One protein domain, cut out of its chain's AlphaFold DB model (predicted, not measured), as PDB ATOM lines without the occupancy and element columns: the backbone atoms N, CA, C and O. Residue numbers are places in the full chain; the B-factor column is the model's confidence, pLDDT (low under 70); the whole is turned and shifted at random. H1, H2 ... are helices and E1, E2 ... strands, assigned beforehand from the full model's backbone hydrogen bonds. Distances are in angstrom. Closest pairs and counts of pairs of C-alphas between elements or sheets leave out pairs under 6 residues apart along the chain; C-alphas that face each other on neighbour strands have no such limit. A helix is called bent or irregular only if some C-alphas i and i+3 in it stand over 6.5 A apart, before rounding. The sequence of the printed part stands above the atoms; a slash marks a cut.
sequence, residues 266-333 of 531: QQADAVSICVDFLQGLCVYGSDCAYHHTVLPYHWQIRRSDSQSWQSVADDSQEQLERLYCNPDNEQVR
ATOM      1  N   GLN A 266      26.678 -23.071  39.707       82.81
ATOM      2  CA  GLN A 266      26.461 -21.700  39.250       82.81
ATOM      3  C   GLN A 266      24.963 -21.462  38.964       82.81
ATOM      4  O   GLN A 266      24.201 -22.418  38.786       82.81
ATOM      5  N   GLN A 267      24.526 -20.198  38.933       83.75
ATOM      6  CA  GLN A 267      23.129 -19.801  38.654       83.75
ATOM      7  C   GLN A 267      22.966 -19.052  37.311       83.75
ATOM      8  O   GLN A 267      21.953 -18.387  37.083       83.75
ATOM      9  N   ALA A 268      23.965 -19.152  36.428       75.31
ATOM     10  CA  ALA A 268      24.025 -18.480  35.129       75.31
ATOM     11  C   ALA A 268      23.609 -19.396  33.962       75.31
ATOM     12  O   ALA A 268      23.639 -20.620  34.069       75.31
ATOM     13  N   ASP A 269      23.238 -18.793  32.828       77.62
ATOM     14  CA  ASP A 269      22.870 -19.523  31.610       77.62
ATOM     15  C   ASP A 269      24.028 -20.353  31.032       77.62
ATOM     16  O   ASP A 269      25.169 -19.902  30.973       77.62
ATOM     17  N   ALA A 270      23.693 -21.547  30.529       78.56
ATOM     18  CA  ALA A 270      24.557 -22.420  29.722       78.56
ATOM     19  C   ALA A 270      25.906 -22.850  30.349       78.56
ATOM     20  O   ALA A 270      26.783 -23.341  29.634       78.56
ATOM     21  N   VAL A 271      26.070 -22.736  31.671       82.38
ATOM     22  CA  VAL A 271      27.247 -23.268  32.372       82.38
ATOM     23  C   VAL A 271      27.253 -24.802  32.292       82.38
ATOM     24  O   VAL A 271      26.257 -25.468  32.563       82.38
ATOM     25  N   SER A 272      28.386 -25.386  31.899       83.81
ATOM     26  CA  SER A 272      28.559 -26.841  31.813       83.81
ATOM     27  C   SER A 272      29.121 -27.445  33.102       83.81
ATOM     28  O   SER A 272      29.800 -26.771  33.875       83.81
ATOM     29  N   ILE A 273      28.887 -28.742  33.318       84.75
ATOM     30  CA  ILE A 273      29.510 -29.499  34.414       84.75
ATOM     31  C   ILE A 273      31.014 -29.652  34.153       84.75
ATOM     32  O   ILE A 273      31.438 -29.901  33.020       84.75
ATOM     33  N   CYS A 274      31.816 -29.502  35.206       80.75
ATOM     34  CA  CYS A 274      33.266 -29.600  35.155       80.75
ATOM     35  C   CYS A 274      33.699 -31.050  34.894       80.75
ATOM     36  O   CYS A 274      33.687 -31.907  35.780       80.75
ATOM     37  N   VAL A 275      34.090 -31.320  33.649       79.88
ATOM     38  CA  VAL A 275      34.534 -32.647  33.197       79.88
ATOM     39  C   VAL A 275      35.790 -33.107  33.944       79.88
ATOM     40  O   VAL A 275      35.950 -34.303  34.178       79.88
ATOM     41  N   ASP A 276      36.645 -32.179  34.371       67.56
ATOM     42  CA  ASP A 276      37.860 -32.495  35.126       67.56
ATOM     43  C   ASP A 276      37.557 -32.769  36.607       67.56
ATOM     44  O   ASP A 276      38.168 -33.656  37.198       67.56
ATOM     45  N   PHE A 277      36.548 -32.118  37.199       77.88
ATOM     46  CA  PHE A 277      36.085 -32.427  38.562       77.88
ATOM     47  C   PHE A 277      35.476 -33.830  38.642       77.88
ATOM     48  O   PHE A 277      35.850 -34.610  39.514       77.88
ATOM     49  N   LEU A 278      34.645 -34.204  37.661       72.44
ATOM     50  CA  LEU A 278      34.108 -35.567  37.515       72.44
ATOM     51  C   LEU A 278      35.192 -36.648  37.306       72.44
ATOM     52  O   LEU A 278      34.881 -37.838  37.353       72.44
ATOM     53  N   GLN A 279      36.444 -36.255  37.053       69.12
ATOM     54  CA  GLN A 279      37.605 -37.144  36.932       69.12
ATOM     55  C   GLN A 279      38.590 -37.031  38.112       69.12
ATOM     56  O   GLN A 279      39.583 -37.755  38.123       69.12
ATOM     57  N   GLY A 280      38.344 -36.152  39.093       70.06
ATOM     58  CA  GLY A 280      39.275 -35.881  40.198       70.06
ATOM     59  C   GLY A 280      40.517 -35.069  39.799       70.06
ATOM     60  O   GLY A 280      41.542 -35.160  40.465       70.06
ATOM     61  N   LEU A 281      40.446 -34.306  38.701       70.06
ATOM     62  CA  LEU A 281      41.564 -33.569  38.093       70.06
ATOM     63  C   LEU A 281      41.406 -32.036  38.129       70.06
ATOM     64  O   LEU A 281      42.303 -31.322  37.685       70.06
ATOM     65  N   CYS A 282      40.278 -31.503  38.616       78.25
ATOM     66  CA  CYS A 282      40.064 -30.054  38.653       78.25
ATOM     67  C   CYS A 282      40.875 -29.386  39.775       78.25
ATOM     68  O   CYS A 282      40.538 -29.500  40.950       78.25
ATOM     69  N   VAL A 283      41.898 -28.622  39.388       78.38
ATOM     70  CA  VAL A 283      42.751 -27.841  40.304       78.38
ATOM     71  C   VAL A 283      42.136 -26.509  40.760       78.38
ATOM     72  O   VAL A 283      42.717 -25.832  41.598       78.38
ATOM     73  N   TYR A 284      40.977 -26.115  40.218       78.00
ATOM     74  CA  TYR A 284      40.369 -24.797  40.456       78.00
ATOM     75  C   TYR A 284      39.474 -24.713  41.707       78.00
ATOM     76  O   TYR A 284      38.994 -23.629  42.022       78.00
ATOM     77  N   GLY A 285      39.228 -25.821  42.420       79.44
ATOM     78  CA  GLY A 285      38.455 -25.815  43.674       79.44
ATOM     79  C   GLY A 285      37.081 -25.137  43.544       79.44
ATOM     80  O   GLY A 285      36.348 -25.389  42.587       79.44
ATOM     81  N   SER A 286      36.735 -24.270  44.496       80.38
ATOM     82  CA  SER A 286      35.532 -23.425  44.473       80.38
ATOM     83  C   SER A 286      35.537 -22.323  43.409       80.38
ATOM     84  O   SER A 286      34.470 -21.812  43.080       80.38
ATOM     85  N   ASP A 287      36.699 -21.969  42.857       83.81
ATOM     86  CA  ASP A 287      36.856 -20.881  41.880       83.81
ATOM     87  C   ASP A 287      36.622 -21.356  40.431       83.81
ATOM     88  O   ASP A 287      36.920 -20.653  39.462       83.81
ATOM     89  N   CYS A 288      36.088 -22.569  40.248       85.00
ATOM     90  CA  CYS A 288      35.809 -23.108  38.926       85.00
ATOM     91  C   CYS A 288      34.608 -22.413  38.259       85.00
ATOM     92  O   CYS A 288      33.517 -22.288  38.812       85.00
ATOM     93  N   ALA A 289      34.771 -22.052  36.985       87.06
ATOM     94  CA  ALA A 289      33.694 -21.499  36.161       87.06
ATOM     95  C   ALA A 289      32.634 -22.543  35.728       87.06
ATOM     96  O   ALA A 289      31.717 -22.211  34.977       87.06
ATOM     97  N   TYR A 290      32.755 -23.799  36.168       88.00
ATOM     98  CA  TYR A 290      31.946 -24.948  35.750       88.00
ATOM     99  C   TYR A 290      31.362 -25.676  36.966       88.00
ATOM    100  O   TYR A 290      32.009 -25.743  38.004       88.00
ATOM    101  N   HIS A 291      30.173 -26.282  36.850       84.75
ATOM    102  CA  HIS A 291      29.537 -26.942  38.003       84.75
ATOM    103  C   HIS A 291      30.393 -28.102  38.541       84.75
ATOM    104  O   HIS A 291      30.758 -29.010  37.791       84.75
ATOM    105  N   HIS A 292      30.646 -28.111  39.847       87.12
ATOM    106  CA  HIS A 292      31.238 -29.232  40.574       87.12
ATOM    107  C   HIS A 292      30.116 -30.052  41.221       87.12
ATOM    108  O   HIS A 292      29.631 -29.724  42.303       87.12
ATOM    109  N   THR A 293      29.671 -31.105  40.533       80.38
ATOM    110  CA  THR A 293      28.529 -31.947  40.932       80.38
ATOM    111  C   THR A 293      28.943 -33.403  41.108       80.38
ATOM    112  O   THR A 293      29.818 -33.899  40.406       80.38
ATOM    113  N   VAL A 294      28.281 -34.115  42.028       71.06
ATOM    114  CA  VAL A 294      28.501 -35.557  42.290       71.06
ATOM    115  C   VAL A 294      28.157 -36.426  41.067       71.06
ATOM    116  O   VAL A 294      28.641 -37.548  40.923       71.06
ATOM    117  N   LEU A 295      27.291 -35.921  40.186       73.88
ATOM    118  CA  LEU A 295      26.684 -36.655  39.080       73.88
ATOM    119  C   LEU A 295      27.006 -35.987  37.729       73.88
ATOM    120  O   LEU A 295      27.191 -34.768  37.675       73.88
ATOM    121  N   PRO A 296      27.027 -36.755  36.617       74.69
ATOM    122  CA  PRO A 296      27.270 -36.244  35.262       74.69
ATOM    123  C   PRO A 296      26.061 -35.508  34.650       74.69
ATOM    124  O   PRO A 296      26.036 -35.245  33.448       74.69
ATOM    125  N   TYR A 297      25.055 -35.205  35.468       81.81
ATOM    126  CA  TYR A 297      23.874 -34.403  35.175       81.81
ATOM    127  C   TYR A 297      23.549 -33.568  36.419       81.81
ATOM    128  O   TYR A 297      23.857 -33.979  37.539       81.81
ATOM    129  N   HIS A 298      22.922 -32.408  36.228       85.38
ATOM    130  CA  HIS A 298      22.445 -31.566  37.323       85.38
ATOM    131  C   HIS A 298      21.231 -30.756  36.871       85.38
ATOM    132  O   HIS A 298      21.312 -29.949  35.946       85.38
ATOM    133  N   TRP A 299      20.098 -30.990  37.518       85.81
ATOM    134  CA  TRP A 299      18.824 -30.356  37.228       85.81
ATOM    135  C   TRP A 299      18.706 -29.024  37.962       85.81
ATOM    136  O   TRP A 299      18.764 -28.943  39.194       85.81
ATOM    137  N   GLN A 300      18.491 -27.972  37.180       86.88
ATOM    138  CA  GLN A 300      18.158 -26.637  37.653       86.88
ATOM    139  C   GLN A 300      16.868 -26.176  36.975       86.88
ATOM    140  O   GLN A 300      16.553 -26.592  35.860       86.88
ATOM    141  N   ILE A 301      16.118 -25.310  37.648       81.81
ATOM    142  CA  ILE A 301      14.893 -24.709  37.121       81.81
ATOM    143  C   ILE A 301      15.073 -23.194  37.100       81.81
ATOM    144  O   ILE A 301      15.439 -22.589  38.108       81.81
ATOM    145  N   ARG A 302      14.840 -22.591  35.932       82.62
ATOM    146  CA  ARG A 302      14.912 -21.143  35.742       82.62
ATOM    147  C   ARG A 302      13.624 -20.495  36.233       82.62
ATOM    148  O   ARG A 302      12.544 -20.836  35.750       82.62
ATOM    149  N   ARG A 303      13.722 -19.550  37.165       77.62
ATOM    150  CA  ARG A 303      12.560 -18.781  37.621       77.62
ATOM    151  C   ARG A 303      12.141 -17.751  36.574       77.62
ATOM    152  O   ARG A 303      12.985 -17.082  35.986       77.62
ATOM    153  N   SER A 304      10.837 -17.581  36.378       73.94
ATOM    154  CA  SER A 304      10.280 -16.585  35.453       73.94
ATOM    155  C   SER A 304      10.430 -15.140  35.950       73.94
ATOM    156  O   SER A 304      10.643 -14.247  35.134       73.94
ATOM    157  N   ASP A 305      10.358 -14.922  37.267       78.38
ATOM    158  CA  ASP A 305      10.388 -13.603  37.922       78.38
ATOM    159  C   ASP A 305      11.747 -12.886  37.834       78.38
ATOM    160  O   ASP A 305      11.822 -11.680  37.618       78.38
ATOM    161  N   SER A 306      12.820 -13.651  37.991       78.06
ATOM    162  CA  SER A 306      14.191 -13.191  38.220       78.06
ATOM    163  C   SER A 306      15.168 -13.710  37.168       78.06
ATOM    164  O   SER A 306      16.347 -13.372  37.209       78.06
ATOM    165  N   GLN A 307      14.697 -14.567  36.250       76.44
ATOM    166  CA  GLN A 307      15.489 -15.257  35.223       76.44
ATOM    167  C   GLN A 307      16.686 -16.058  35.769       76.44
ATOM    168  O   GLN A 307      17.535 -16.497  34.991       76.44
ATOM    169  N   SER A 308      16.725 -16.285  37.084       76.56
ATOM    170  CA  SER A 308      17.785 -16.983  37.808       76.56
ATOM    171  C   SER A 308      17.598 -18.499  37.755       76.56
ATOM    172  O   SER A 308      16.469 -18.999  37.796       76.56
ATOM    173  N   TRP A 309      18.699 -19.247  37.675       82.38
ATOM    174  CA  TRP A 309      18.668 -20.705  37.789       82.38
ATOM    175  C   TRP A 309      18.707 -21.136  39.252       82.38
ATOM    176  O   TRP A 309      19.528 -20.662  40.032       82.38
ATOM    177  N   GLN A 310      17.832 -22.064  39.626       79.62
ATOM    178  CA  GLN A 310      17.755 -22.616  40.973       79.62
ATOM    179  C   GLN A 310      17.993 -24.128  40.924       79.62
ATOM    180  O   GLN A 310      17.268 -24.854  40.243       79.62
ATOM    181  N   SER A 311      19.009 -24.608  41.646       83.12
ATOM    182  CA  SER A 311      19.295 -26.041  41.773       83.12
ATOM    183  C   SER A 311      18.146 -26.767  42.478       83.12
ATOM    184  O   SER A 311      17.657 -26.318  43.516       83.12
ATOM    185  N   VAL A 312      17.704 -27.888  41.905       81.81
ATOM    186  CA  VAL A 312      16.670 -28.743  42.503       81.81
ATOM    187  C   VAL A 312      17.300 -29.598  43.615       81.81
ATOM    188  O   VAL A 312      18.471 -29.958  43.515       81.81
ATOM    189  N   ALA A 313      16.550 -29.914  44.676       78.12
ATOM    190  CA  ALA A 313      17.048 -30.712  45.803       78.12
ATOM    191  C   ALA A 313      17.506 -32.128  45.387       78.12
ATOM    192  O   ALA A 313      16.925 -32.729  44.481       78.12
ATOM    193  N   ASP A 314      18.505 -32.679  46.083       71.25
ATOM    194  CA  ASP A 314      19.248 -33.882  45.668       71.25
ATOM    195  C   ASP A 314      18.368 -35.132  45.478       71.25
ATOM    196  O   ASP A 314      18.447 -35.792  44.442       71.25
ATOM    197  N   ASP A 315      17.429 -35.401  46.391       72.44
ATOM    198  CA  ASP A 315      16.446 -36.496  46.250       72.44
ATOM    199  C   ASP A 315      15.595 -36.383  44.971       72.44
ATOM    200  O   ASP A 315      15.096 -37.377  44.433       72.44
ATOM    201  N   SER A 316      15.405 -35.155  44.481       76.88
ATOM    202  CA  SER A 316      14.660 -34.850  43.259       76.88
ATOM    203  C   SER A 316      15.545 -34.816  42.007       76.88
ATOM    204  O   SER A 316      15.010 -35.026  40.921       76.88
ATOM    205  N   GLN A 317      16.872 -34.656  42.121       80.00
ATOM    206  CA  GLN A 317      17.819 -34.759  40.996       80.00
ATOM    207  C   GLN A 317      17.664 -36.099  40.271       80.00
ATOM    208  O   GLN A 317      17.390 -36.160  39.072       80.00
ATOM    209  N   GLU A 318      17.749 -37.197  41.027       73.75
ATOM    210  CA  GLU A 318      17.650 -38.551  40.482       73.75
ATOM    211  C   GLU A 318      16.199 -38.938  40.114       73.75
ATOM    212  O   GLU A 318      15.972 -39.941  39.435       73.75
ATOM    213  N   GLN A 319      15.180 -38.189  40.559       71.69
ATOM    214  CA  GLN A 319      13.798 -38.371  40.090       71.69
ATOM    215  C   GLN A 319      13.540 -37.632  38.776       71.69
ATOM    216  O   GLN A 319      12.932 -38.214  37.876       71.69
ATOM    217  N   LEU A 320      14.023 -36.395  38.633       75.00
ATOM    218  CA  LEU A 320      13.947 -35.644  37.380       75.00
ATOM    219  C   LEU A 320      14.715 -36.355  36.272       75.00
ATOM    220  O   LEU A 320      14.143 -36.575  35.208       75.00
ATOM    221  N   GLU A 321      15.929 -36.833  36.556       81.75
ATOM    222  CA  GLU A 321      16.715 -37.607  35.595       81.75
ATOM    223  C   GLU A 321      15.955 -38.848  35.112       81.75
ATOM    224  O   GLU A 321      15.826 -39.069  33.912       81.75
ATOM    225  N   ARG A 322      15.358 -39.626  36.028       73.38
ATOM    226  CA  ARG A 322      14.496 -40.768  35.668       73.38
ATOM    227  C   ARG A 322      13.301 -40.355  34.805       73.38
ATOM    228  O   ARG A 322      12.933 -41.093  33.897       73.38
ATOM    229  N   LEU A 323      12.651 -39.233  35.113       72.00
ATOM    230  CA  LEU A 323      11.443 -38.795  34.411       72.00
ATOM    231  C   LEU A 323      11.741 -38.205  33.025       72.00
ATOM    232  O   LEU A 323      10.926 -38.402  32.123       72.00
ATOM    233  N   TYR A 324      12.882 -37.529  32.861       74.25
ATOM    234  CA  TYR A 324      13.410 -37.024  31.589       74.25
ATOM    235  C   TYR A 324      13.955 -38.146  30.704       74.25
ATOM    236  O   TYR A 324      13.650 -38.212  29.512       74.25
ATOM    237  N   CYS A 325      14.694 -39.077  31.307       68.31
ATOM    238  CA  CYS A 325      15.098 -40.320  30.676       68.31
ATOM    239  C   CYS A 325      13.930 -41.314  30.531       68.31
ATOM    240  O   CYS A 325      14.201 -42.498  30.618       68.31
ATOM    241  N   ASN A 326      12.674 -40.912  30.271       65.50
ATOM    242  CA  ASN A 326      11.607 -41.811  29.788       65.50
ATOM    243  C   ASN A 326      10.934 -41.258  28.514       65.50
ATOM    244  O   ASN A 326      10.585 -40.076  28.513       65.50
ATOM    245  N   PRO A 327      10.655 -42.063  27.461       60.91
ATOM    246  CA  PRO A 327      10.078 -41.526  26.232       60.91
ATOM    247  C   PRO A 327       8.553 -41.391  26.366       60.91
ATOM    248  O   PRO A 327       8.011 -40.350  26.013       60.91
ATOM    249  N   ASP A 328       7.888 -42.380  26.991       71.12
ATOM    250  CA  ASP A 328       6.462 -42.388  27.347       71.12
ATOM    251  C   ASP A 328       6.041 -41.139  28.150       71.12
ATOM    252  O   ASP A 328       4.866 -40.775  28.177       71.12
ATOM    253  N   ASN A 329       6.987 -40.497  28.849       64.06
ATOM    254  CA  ASN A 329       6.749 -39.274  29.611       64.06
ATOM    255  C   ASN A 329       6.829 -38.050  28.689       64.06
ATOM    256  O   ASN A 329       7.758 -37.246  28.807       64.06
ATOM    257  N   GLU A 330       5.873 -37.862  27.777       69.81
ATOM    258  CA  GLU A 330       5.900 -36.696  26.877       69.81
ATOM    259  C   GLU A 330       5.910 -35.357  27.632       69.81
ATOM    260  O   GLU A 330       6.625 -34.425  27.253       69.81
ATOM    261  N   GLN A 331       5.209 -35.285  28.764       67.06
ATOM    262  CA  GLN A 331       5.176 -34.124  29.650       67.06
ATOM    263  C   GLN A 331       5.314 -34.562  31.112       67.06
ATOM    264  O   GLN A 331       4.848 -35.634  31.499       67.06
ATOM    265  N   VAL A 332       5.928 -33.712  31.938       65.81
ATOM    266  CA  VAL A 332       6.090 -33.932  33.382       65.81
ATOM    267  C   VAL A 332       5.575 -32.695  34.114       65.81
ATOM    268  O   VAL A 332       6.099 -31.601  33.928       65.81
ATOM    269  N   ARG A 333       4.540 -32.854  34.950       71.56
ATOM    270  CA  ARG A 333       4.044 -31.776  35.820       71.56
ATOM    271  C   ARG A 333       4.765 -31.830  37.161       71.56
ATOM    272  O   ARG A 333       4.554 -32.759  37.936       71.56
TER     273      ARG A 333
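Overview. This is residues 266 to 333 of the 531 residues of the protein "TCDD-inducible poly(ADP-ribose) polymerase" of Hucho hucho (huchen) (UniProt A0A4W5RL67). There is little regular structure: a small strand hairpin, E1 and E2, stands between a long looping stretch without named elements, residues 266 to 299, and one short helix, H1, with residues 325 to 330 sticking out beyond it. The 68 printed residues hold E1, E2 and H1 in that order, 17 residues in a mixed class, and the sheet E1 - E2 is antiparallel. The whole is loose, with a radius of gyration of the C-alphas of 13.7 A and spans of 40 by 29 by 19 A.

Arrangement. E1, residues 300 to 302, and E2, residues 309 to 311, form an antiparallel hairpin at 151 degrees, with N 301 and O 310 within hydrogen-bond range at 2.9 A. H1, residues 314 to 324, is apart from E1; in its backbone 5 of 7 O i to N i+4 pairs are within hydrogen-bond range.

Along the chain. E1 begins at C-alpha 300 (18.158, -26.637, 37.653) and, like E2, is 6.7 A long. H1, 15.6 A long, ends at C-alpha 324 (13.410, -37.024, 31.589); it is neither bent nor irregular, but only just: C-alphas 315 and 318 are 6.2 A apart.

Size, cuts and confidence. The C-alphas farthest apart, of Val 283 and Asp 328, are 41.2 A apart. The printed part has no cut; E2 to H1 is a tight link, E1 to E2 short. Residues 276, 279, 325 to 327 and 329 to 332 have pLDDT under 70.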